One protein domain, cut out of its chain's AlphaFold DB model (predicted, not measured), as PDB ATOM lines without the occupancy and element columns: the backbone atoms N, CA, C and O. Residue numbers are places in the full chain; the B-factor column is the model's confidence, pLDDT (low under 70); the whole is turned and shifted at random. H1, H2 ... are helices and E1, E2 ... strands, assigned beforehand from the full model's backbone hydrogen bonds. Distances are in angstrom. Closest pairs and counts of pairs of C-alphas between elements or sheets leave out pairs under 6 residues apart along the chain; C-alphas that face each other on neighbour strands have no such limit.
ATOM      1  N   SER A  27      88.088 -10.272  94.734       90.31
ATOM      2  CA  SER A  27      88.917 -11.023  93.785       90.31
ATOM      3  C   SER A  27      88.092 -11.984  92.926       90.31
ATOM      4  O   SER A  27      88.319 -12.084  91.722       90.31
ATOM      5  N   THR A  28      87.098 -12.654  93.516       90.50
ATOM      6  CA  THR A  28      86.202 -13.551  92.771       90.50
ATOM      7  C   THR A  28      85.324 -12.771  91.794       90.50
ATOM      8  O   THR A  28      85.126 -13.223  90.668       90.50
ATOM      9  N   LEU A  29      84.839 -11.583  92.178       91.75
ATOM     10  CA  LEU A  29      84.041 -10.742  91.282       91.75
ATOM     11  C   LEU A  29      84.885 -10.211  90.124       91.75
ATOM     12  O   LEU A  29      84.456 -10.282  88.975       91.75
ATOM     13  N   LYS A  30      86.108  -9.752  90.403       91.31
ATOM     14  CA  LYS A  30      87.043  -9.305  89.366       91.31
ATOM     15  C   LYS A  30      87.372 -10.423  88.382       91.31
ATOM     16  O   LYS A  30      87.295 -10.205  87.180       91.31
ATOM     17  N   GLN A  31      87.648 -11.632  88.871       90.62
ATOM     18  CA  GLN A  31      87.908 -12.786  88.008       90.62
ATOM     19  C   GLN A  31      86.689 -13.162  87.153       90.62
ATOM     20  O   GLN A  31      86.839 -13.521  85.982       90.62
ATOM     21  N   TYR A  32      85.480 -13.058  87.711       90.81
ATOM     22  CA  TYR A  32      84.252 -13.253  86.947       90.81
ATOM     23  C   TYR A  32      84.132 -12.217  85.821       90.81
ATOM     24  O   TYR A  32      83.915 -12.591  84.669       90.81
ATOM     25  N   ILE A  33      84.338 -10.932  86.125       91.69
ATOM     26  CA  ILE A  33      84.310  -9.844  85.136       91.69
ATOM     27  C   ILE A  33      85.374 -10.069  84.055       91.69
ATOM     28  O   ILE A  33      85.051  -9.991  82.873       91.69
ATOM     29  N   GLN A  34      86.599 -10.436  84.439       91.19
ATOM     30  CA  GLN A  34      87.686 -10.755  83.512       91.19
ATOM     31  C   GLN A  34      87.323 -11.910  82.573       91.19
ATOM     32  O   GLN A  34      87.402 -11.766  81.358       91.19
ATOM     33  N   THR A  35      86.826 -13.023  83.117       90.50
ATOM     34  CA  THR A  35      86.389 -14.180  82.315       90.50
ATOM     35  C   THR A  35      85.301 -13.784  81.314       90.50
ATOM     36  O   THR A  35      85.276 -14.255  80.177       90.50
ATOM     37  N   ARG A  36      84.379 -12.903  81.725       90.38
ATOM     38  CA  ARG A  36      83.333 -12.379  80.843       90.38
ATOM     39  C   ARG A  36      83.892 -11.419  79.800       90.38
ATOM     40  O   ARG A  36      83.367 -11.415  78.696       90.38
ATOM     41  N   TYR A  37      84.904 -10.622  80.117       89.69
ATOM     42  CA  TYR A  37      85.560  -9.711  79.179       89.69
ATOM     43  C   TYR A  37      86.364 -10.461  78.104       89.69
ATOM     44  O   TYR A  37      86.232 -10.152  76.924       89.69
ATOM     45  N   GLU A  38      87.119 -11.492  78.492       89.12
ATOM     46  CA  GLU A  38      88.007 -12.265  77.605       89.12
ATOM     47  C   GLU A  38      87.277 -13.279  76.708       89.12
ATOM     48  O   GLU A  38      87.850 -13.790  75.742       89.12
ATOM     49  N   ALA A  39      86.015 -13.604  77.007       88.38
ATOM     50  CA  ALA A  39      85.245 -14.536  76.192       88.38
ATOM     51  C   ALA A  39      85.134 -14.031  74.741       88.38
ATOM     52  O   ALA A  39      84.759 -12.889  74.497       88.38
ATOM     53  N   SER A  40      85.397 -14.900  73.759       70.25
ATOM     54  CA  SER A  40      85.453 -14.536  72.330       70.25
ATOM     55  C   SER A  40      84.140 -13.991  71.752       70.25
ATOM     56  O   SER A  40      84.144 -13.342  70.709       70.25
ATOM     57  N   SER A  41      83.017 -14.238  72.425       76.62
ATOM     58  CA  SER A  41      81.701 -13.682  72.099       76.62
ATOM     59  C   SER A  41      81.381 -12.375  72.834       76.62
ATOM     60  O   SER A  41      80.309 -11.808  72.633       76.62
ATOM     61  N   SER A  42      82.268 -11.899  73.707       75.06
ATOM     62  CA  SER A  42      81.985 -10.782  74.598       75.06
ATOM     63  C   SER A  42      82.135  -9.427  73.924       75.06
ATOM     64  O   SER A  42      83.076  -9.152  73.182       75.06
ATOM     65  N   ARG A  43      81.205  -8.535  74.262       83.38
ATOM     66  CA  ARG A  43      81.295  -7.088  74.040       83.38
ATOM     67  C   ARG A  43      81.139  -6.338  75.362       83.38
ATOM     68  O   ARG A  43      80.496  -5.294  75.397       83.38
ATOM     69  N   LEU A  44      81.659  -6.887  76.465       90.19
ATOM     70  CA  LEU A  44      81.522  -6.246  77.771       90.19
ATOM     71  C   LEU A  44      82.172  -4.851  77.746       90.19
ATOM     72  O   LEU A  44      83.333  -4.689  77.369       90.19
ATOM     73  N   ARG A  45      81.371  -3.842  78.094       91.38
ATOM     74  CA  ARG A  45      81.773  -2.425  78.167       91.38
ATOM     75  C   ARG A  45      81.396  -1.778  79.489       91.38
ATOM     76  O   ARG A  45      82.098  -0.879  79.933       91.38
ATOM     77  N   TYR A  46      80.323  -2.256  80.115       95.12
ATOM     78  CA  TYR A  46      79.778  -1.697  81.342       95.12
ATOM     79  C   TYR A  46      79.495  -2.807  82.346       95.12
ATOM     80  O   TYR A  46      78.948  -3.853  81.989       95.12
ATOM     81  N   VAL A  47      79.826  -2.551  83.607       96.06
ATOM     82  CA  VAL A  47      79.404  -3.335  84.766       96.06
ATOM     83  C   VAL A  47      78.681  -2.390  85.717       96.06
ATOM     84  O   VAL A  47      79.252  -1.401  86.173       96.06
ATOM     85  N   LEU A  48      77.423  -2.705  86.022       97.00
ATOM     86  CA  LEU A  48      76.653  -2.028  87.059       97.00
ATOM     87  C   LEU A  48      76.574  -2.931  88.288       97.00
ATOM     88  O   LEU A  48      75.967  -4.001  88.244       97.00
ATOM     89  N   LEU A  49      77.180  -2.491  89.385       96.69
ATOM     90  CA  LEU A  49      77.058  -3.133  90.689       96.69
ATOM     91  C   LEU A  49      75.749  -2.675  91.337       96.69
ATOM     92  O   LEU A  49      75.498  -1.477  91.430       96.69
ATOM     93  N   VAL A  50      74.909  -3.606  91.783       96.12
ATOM     94  CA  VAL A  50      73.618  -3.284  92.411       96.12
ATOM     95  C   VAL A  50      73.596  -3.850  93.820       96.12
ATOM     96  O   VAL A  50      73.458  -5.056  94.010       96.12
ATOM     97  N   GLY A  51      73.759  -2.968  94.800       93.44
ATOM     98  CA  GLY A  51      73.879  -3.328  96.208       93.44
ATOM     99  C   GLY A  51      74.774  -2.352  96.958       93.44
ATOM    100  O   GLY A  51      75.601  -1.649  96.363       93.44
ATOM    101  N   GLY A  52      74.600  -2.295  98.273       92.62
ATOM    102  CA  GLY A  52      75.456  -1.509  99.145       92.62
ATOM    103  C   GLY A  52      76.870  -2.083  99.226       92.62
ATOM    104  O   GLY A  52      77.187  -3.144  98.675       92.62
ATOM    105  N   ARG A  53      77.736  -1.376  99.952       92.06
ATOM    106  CA  ARG A  53      79.120  -1.796 100.193       92.06
ATOM    107  C   ARG A  53      79.225  -3.208 100.788       92.06
ATOM    108  O   ARG A  53      80.099  -3.965 100.394       92.06
ATOM    109  N   GLU A  54      78.332  -3.569 101.705       89.75
ATOM    110  CA  GLU A  54      78.359  -4.882 102.371       89.75
ATOM    111  C   GLU A  54      77.805  -6.018 101.496       89.75
ATOM    112  O   GLU A  54      78.197  -7.175 101.661       89.75
ATOM    113  N   ASP A  55      76.926  -5.700 100.540       90.88
ATOM    114  CA  ASP A  55      76.385  -6.680  99.590       90.88
ATOM    115  C   ASP A  55      77.425  -7.045  98.526       90.88
ATOM    116  O   ASP A  55      77.587  -8.212  98.167       90.88
ATOM    117  N   ILE A  56      78.138  -6.028  98.034       92.38
ATOM    118  CA  ILE A  56      79.202  -6.157  97.039       92.38
ATOM    119  C   ILE A  56      80.415  -5.385  97.572       92.38
ATOM    120  O   ILE A  56      80.518  -4.180  97.314       92.38
ATOM    121  N   PRO A  57      81.327  -6.043  98.309       91.81
ATOM    122  CA  PRO A  57      82.515  -5.394  98.851       91.81
ATOM    123  C   PRO A  57      83.367  -4.780  97.733       91.81
ATOM    124  O   PRO A  57      83.571  -5.445  96.723       91.81
ATOM    125  N   PRO A  58      83.869  -3.543  97.857       92.50
ATOM    126  CA  PRO A  58      84.808  -2.971  96.894       92.50
ATOM    127  C   PRO A  58      86.221  -3.535  97.110       92.50
ATOM    128  O   PRO A  58      86.513  -4.147  98.143       92.50
ATOM    129  N   PHE A  59      87.138  -3.289  96.169       90.75
ATOM    130  CA  PHE A  59      88.560  -3.390  96.506       90.75
ATOM    131  C   PHE A  59      88.949  -2.268  97.462       90.75
ATOM    132  O   PHE A  59      88.425  -1.163  97.382       90.75
ATOM    133  N   THR A  60      89.921  -2.538  98.324       86.25
ATOM    134  CA  THR A  60      90.544  -1.533  99.182       86.25
ATOM    135  C   THR A  60      91.916  -1.171  98.643       86.25
ATOM    136  O   THR A  60      92.742  -2.066  98.446       86.25
ATOM    137  N   ARG A  61      92.188   0.117  98.438       77.69
ATOM    138  CA  ARG A  61      93.524   0.620  98.095       77.69
ATOM    139  C   ARG A  61      94.110   1.389  99.264       77.69
ATOM    140  O   ARG A  61      93.387   2.093  99.957       77.69
ATOM    141  N   THR A  62      95.413   1.265  99.475       69.25
ATOM    142  CA  THR A  62      96.117   2.148 100.405       69.25
ATOM    143  C   THR A  62      96.058   3.561  99.834       69.25
ATOM    144  O   THR A  62      96.528   3.779  98.717       69.25
ATOM    145  N   GLY A  63      95.437   4.479 100.573       61.06
ATOM    146  CA  GLY A  63      95.407   5.893 100.213       61.06
ATOM    147  C   GLY A  63      96.775   6.555 100.362       61.06
ATOM    148  O   GLY A  63      97.772   5.909 100.702       61.06
ATOM    149  N   ILE A  64      96.835   7.860 100.116       60.22
ATOM    150  CA  ILE A  64      98.079   8.627 100.244       60.22
ATOM    151  C   ILE A  64      98.473   8.698 101.730       60.22
ATOM    152  O   ILE A  64      97.827   9.377 102.529       60.22
ATOM    153  N   SER A  65      99.549   7.999 102.105       54.62
ATOM    154  CA  SER A  65     100.009   7.853 103.496       54.62
ATOM    155  C   SER A  65     100.438   9.163 104.159       54.62
ATOM    156  O   SER A  65     100.425   9.262 105.386       54.62
ATOM    157  N   ASP A  66     100.804  10.160 103.352       56.19
ATOM    158  CA  ASP A  66     101.511  11.358 103.811       56.19
ATOM    159  C   ASP A  66     100.587  12.575 103.996       56.19
ATOM    160  O   ASP A  66     101.012  13.586 104.551       56.19
ATOM    161  N   LEU A  67      99.316  12.478 103.586       52.50
ATOM    162  CA  LEU A  67      98.330  13.564 103.728       52.50
ATOM    163  C   LEU A  67      97.534  13.489 105.032       52.50
ATOM    164  O   LEU A  67      96.968  14.482 105.481       52.50
ATOM    165  N   SER A  68      97.497  12.318 105.668       44.94
ATOM    166  CA  SER A  68      96.816  12.130 106.947       44.94
ATOM    167  C   SER A  68      97.181  10.779 107.546       44.94
ATOM    168  O   SER A  68      96.846   9.726 107.000       44.94
ATOM    169  N   SER A  69      97.847  10.804 108.699       44.31
ATOM    170  CA  SER A  69      98.105   9.606 109.487       44.31
ATOM    171  C   SER A  69      96.781   8.940 109.884       44.31
ATOM    172  O   SER A  69      95.926   9.550 110.521       44.31
ATOM    173  N   GLY A  70      96.609   7.669 109.511       49.59
ATOM    174  CA  GLY A  70      95.471   6.856 109.944       49.59
ATOM    175  C   GLY A  70      94.243   6.845 109.030       49.59
ATOM    176  O   GLY A  70      93.206   6.355 109.473       49.59
ATOM    177  N   VAL A  71      94.323   7.316 107.776       49.88
ATOM    178  CA  VAL A  71      93.213   7.104 106.830       49.88
ATOM    179  C   VAL A  71      93.132   5.626 106.446       49.88
ATOM    180  O   VAL A  71      94.104   5.073 105.926       49.88
ATOM    181  N   PRO A  72      91.999   4.955 106.728       52.53
ATOM    182  CA  PRO A  72      91.806   3.583 106.311       52.53
ATOM    183  C   PRO A  72      91.712   3.536 104.790       52.53
ATOM    184  O   PRO A  72      91.089   4.400 104.182       52.53
ATOM    185  N   ASN A  73      92.317   2.499 104.219       71.31
ATOM    186  CA  ASN A  73      91.976   1.883 102.943       71.31
ATOM    187  C   ASN A  73      90.756   2.487 102.211       71.31
ATOM    188  O   ASN A  73      89.625   2.370 102.685       71.31
ATOM    189  N   SER A  74      90.983   3.039 101.025       83.75
ATOM    190  CA  SER A  74      89.969   3.683 100.188       83.75
ATOM    191  C   SER A  74      89.240   2.651  99.335       83.75
ATOM    192  O   SER A  74      89.867   1.802  98.689       83.75
ATOM    193  N   ASP A  75      87.909   2.712  99.334       90.88
ATOM    194  CA  ASP A  75      87.063   1.833  98.527       90.88
ATOM    195  C   ASP A  75      87.265   2.129  97.024       90.88
ATOM    196  O   ASP A  75      87.280   3.283  96.603       90.88
ATOM    197  N   SER A  76      87.410   1.103  96.185       92.56
ATOM    198  CA  SER A  76      87.652   1.249  94.745       92.56
ATOM    199  C   SER A  76      86.876   0.209  93.940       92.56
ATOM    200  O   SER A  76      87.321  -0.925  93.759       92.56
ATOM    201  N   ASP A  77      85.721   0.611  93.406       94.94
ATOM    202  CA  ASP A  77      84.995  -0.195  92.415       94.94
ATOM    203  C   ASP A  77      85.626  -0.092  91.018       94.94
ATOM    204  O   ASP A  77      85.570  -1.040  90.242       94.94
ATOM    205  N   VAL A  78      86.302   1.021  90.708       91.88
ATOM    206  CA  VAL A  78      87.067   1.209  89.458       91.88
ATOM    207  C   VAL A  78      88.059   0.061  89.238       91.88
ATOM    208  O   VAL A  78      88.242  -0.391  88.113       91.88
ATOM    209  N   ALA A  79      88.631  -0.490  90.315       92.12
ATOM    210  CA  ALA A  79      89.549  -1.624  90.261       92.12
ATOM    211  C   ALA A  79      88.945  -2.914  89.666       92.12
ATOM    212  O   ALA A  79      89.711  -3.785  89.245       92.12
ATOM    213  N   TYR A  80      87.613  -3.049  89.615       93.50
ATOM    214  CA  TYR A  80      86.936  -4.138  88.903       93.50
ATOM    215  C   TYR A  80      87.062  -4.029  87.382       93.50
ATOM    216  O   TYR A  80      87.016  -5.050  86.702       93.50
ATOM    217  N   GLY A  81      87.199  -2.806  86.865       92.31
ATOM    218  CA  GLY A  81      87.301  -2.517  85.436       92.31
ATOM    219  C   GLY A  81      88.726  -2.514  84.894       92.31
ATOM    220  O   GLY A  81      88.879  -2.521  83.680       92.31
ATOM    221  N   GLN A  82      89.731  -2.510  85.776       91.31
ATOM    222  CA  GLN A  82      91.156  -2.579  85.432       91.31
ATOM    223  C   GLN A  82      91.555  -4.036  85.224       91.31
ATOM    224  O   GLN A  82      91.880  -4.749  86.184       91.31
ATOM    225  N   LEU A  83      91.431  -4.498  83.993       88.38
ATOM    226  CA  LEU A  83      91.702  -5.861  83.569       88.38
ATOM    227  C   LEU A  83      93.012  -5.871  82.770       88.38
ATOM    228  O   LEU A  83      93.461  -4.836  82.297       88.38
ATOM    229  N   PRO A  84      93.665  -7.025  82.583       80.19
ATOM    230  CA  PRO A  84      94.768  -7.086  81.638       80.19
ATOM    231  C   PRO A  84      94.284  -6.681  80.237       80.19
ATOM    232  O   PRO A  84      93.359  -7.292  79.687       80.19
ATOM    233  N   GLY A  85      94.903  -5.652  79.660       65.19
ATOM    234  CA  GLY A  85      94.655  -5.249  78.278       65.19
ATOM    235  C   GLY A  85      95.098  -6.329  77.276       65.19
ATOM    236  O   GLY A  85      95.683  -7.347  77.656       65.19
ATOM    237  N   PRO A  86      94.885  -6.137  75.958       60.28
ATOM    238  CA  PRO A  86      95.363  -7.074  74.933       60.28
ATOM    239  C   PRO A  86      96.885  -7.312  74.951       60.28
ATOM    240  O   PRO A  86      97.361  -8.292  74.381       60.28
ATOM    241  N   ASP A  87      97.650  -6.414  75.579       64.81
ATOM    242  CA  ASP A  87      99.095  -6.515  75.792       64.81
ATOM    243  C   ASP A  87      99.481  -7.274  77.081       64.81
ATOM    244  O   ASP A  87     100.670  -7.456  77.360       64.81
ATOM    245  N   GLY A  88      98.488  -7.742  77.847       62.25
ATOM    246  CA  GLY A  88      98.637  -8.545  79.058       62.25
ATOM    247  C   GLY A  88      99.138  -7.776  80.280       62.25
ATOM    248  O   GLY A  88      99.523  -8.412  81.264       62.25
ATOM    249  N   ARG A  89      99.183  -6.438  80.236       63.12
ATOM    250  CA  ARG A  89      99.655  -5.621  81.359       63.12
ATOM    251  C   ARG A  89      98.497  -5.263  82.279       63.12
ATOM    252  O   ARG A  89      97.449  -4.830  81.820       63.12
ATOM    253  N   GLU A  90      98.709  -5.424  83.582       64.19
ATOM    254  CA  GLU A  90      97.884  -4.742  84.575       64.19
ATOM    255  C   GLU A  90      98.355  -3.290  84.645       64.19
ATOM    256  O   GLU A  90      99.460  -3.010  85.115       64.19
ATOM    257  N   ASP A  91      97.534  -2.371  84.153       70.25
ATOM    258  CA  ASP A  91      97.733  -0.945  84.355       70.25
ATOM    259  C   ASP A  91      96.546  -0.336  85.127       70.25
ATOM    260  O   ASP A  91      95.736  -1.035  85.744       70.25
ATOM    261  N   HIS A  92      96.513   0.992  85.229       75.25
ATOM    262  CA  HIS A  92      95.438   1.715  85.912       75.25
ATOM    263  C   HIS A  92      94.387   2.267  84.942       75.25
ATOM    264  O   HIS A  92      93.591   3.125  85.333       75.25
ATOM    265  N   VAL A  93      94.380   1.784  83.701       83.44
ATOM    266  CA  VAL A  93      93.364   2.074  82.695       83.44
ATOM    267  C   VAL A  93      92.235   1.056  82.848       83.44
ATOM    268  O   VAL A  93      92.442  -0.075  83.268       83.44
ATOM    269  N   ASN A  94      91.003   1.492  82.596       88.56
ATOM    270  CA  ASN A  94      89.848   0.609  82.648       88.56
ATOM    271  C   ASN A  94      89.510   0.085  81.249       88.56
ATOM    272  O   ASN A  94      89.204   0.871  80.352       88.56
ATOM    273  N   GLU A  95      89.405  -1.232  81.109       90.25
ATOM    274  CA  GLU A  95      88.864  -1.913  79.927       90.25
ATOM    275  C   GLU A  95      87.331  -1.925  79.945       90.25
ATOM    276  O   GLU A  95      86.675  -2.006  78.901       90.25
ATOM    277  N   VAL A  96      86.751  -1.860  81.146       92.06
ATOM    278  CA  VAL A  96      85.308  -1.879  81.385       92.06
ATOM    279  C   VAL A  96      84.934  -0.735  82.326       92.06
ATOM    280  O   VAL A  96      85.549  -0.542  83.374       92.06
ATOM    281  N   TYR A  97      83.894   0.023  81.980       94.75
ATOM    282  CA  TYR A  97      83.357   1.066  82.850       94.75
ATOM    283  C   TYR A  97      82.556   0.441  83.989       94.75
ATOM    284  O   TYR A  97      81.677  -0.391  83.757       94.75
ATOM    285  N   VAL A  98      82.835   0.866  85.218       96.94
ATOM    286  CA  VAL A  98      82.172   0.349  86.417       96.94
ATOM    287  C   VAL A  98      81.391   1.472  87.077       96.94
ATOM    288  O   VAL A  98      81.942   2.534  87.354       96.94
ATOM    289  N   GLY A  99      80.111   1.222  87.335       97.44
ATOM    290  CA  GLY A  99      79.248   2.083  88.137       97.44
ATOM    291  C   GLY A  99      78.544   1.278  89.222       97.44
ATOM    292  O   GLY A  99      78.494   0.046  89.165       97.44
ATOM    293  N   ARG A 100      77.969   1.967  90.210       97.81
ATOM    294  CA  ARG A 100      77.239   1.330  91.307       97.81
ATOM    295  C   ARG A 100      75.909   2.023  91.591       97.81
ATOM    296  O   ARG A 100      75.859   3.223  91.835       97.81
TER     297      ARG A 100
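This is residues 27 to 100 of the 274 residues of the protein "Peptidase_C25 domain-containing protein" of Candidatus [Bacteroides] periocalifornicus (UniProt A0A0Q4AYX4). With little regular structure, this is an elongated, loop-rich domain: helix H1 and a short ribbon of two strands, E1 and E4, lie toward one end, and the hairpin E2 and E3 sends its loop out at the other, where residues 65 to 70 stick out. The printed part has 74 residues, 27 of them in named elements, in the order H1, E1, E2, E3, E4, of mixed class. It is only just loose, close to compact, with a radius of gyration of the C-alphas of 13.9 A and spans of 47 by 30 by 17 A.

H1, residues 27 to 38, has every O i to N i+4 pair within hydrogen-bond range. E1, residues 46 to 50, is parallel to E4, residues 97 to 100, at 14 degrees; N 47 and O 97 are 2.8 A apart. E2, residues 59 to 61, forms an antiparallel hairpin with E3, residues 74 to 76; N 74 and O 61 are 2.8 A apart. H1 and E4 are apart.

H1 spans 16.3 A from C-alpha 27 at (88.917, -11.023, 93.785), E1 12.8 A and E4 10.4 A to C-alpha 100 at (77.239, 1.330, 91.307).

The printed part has no cut. The links E2 to E3 and E3 to E4 are long. Residues 62 to 72 and 85 to 90 have pLDDT under 70.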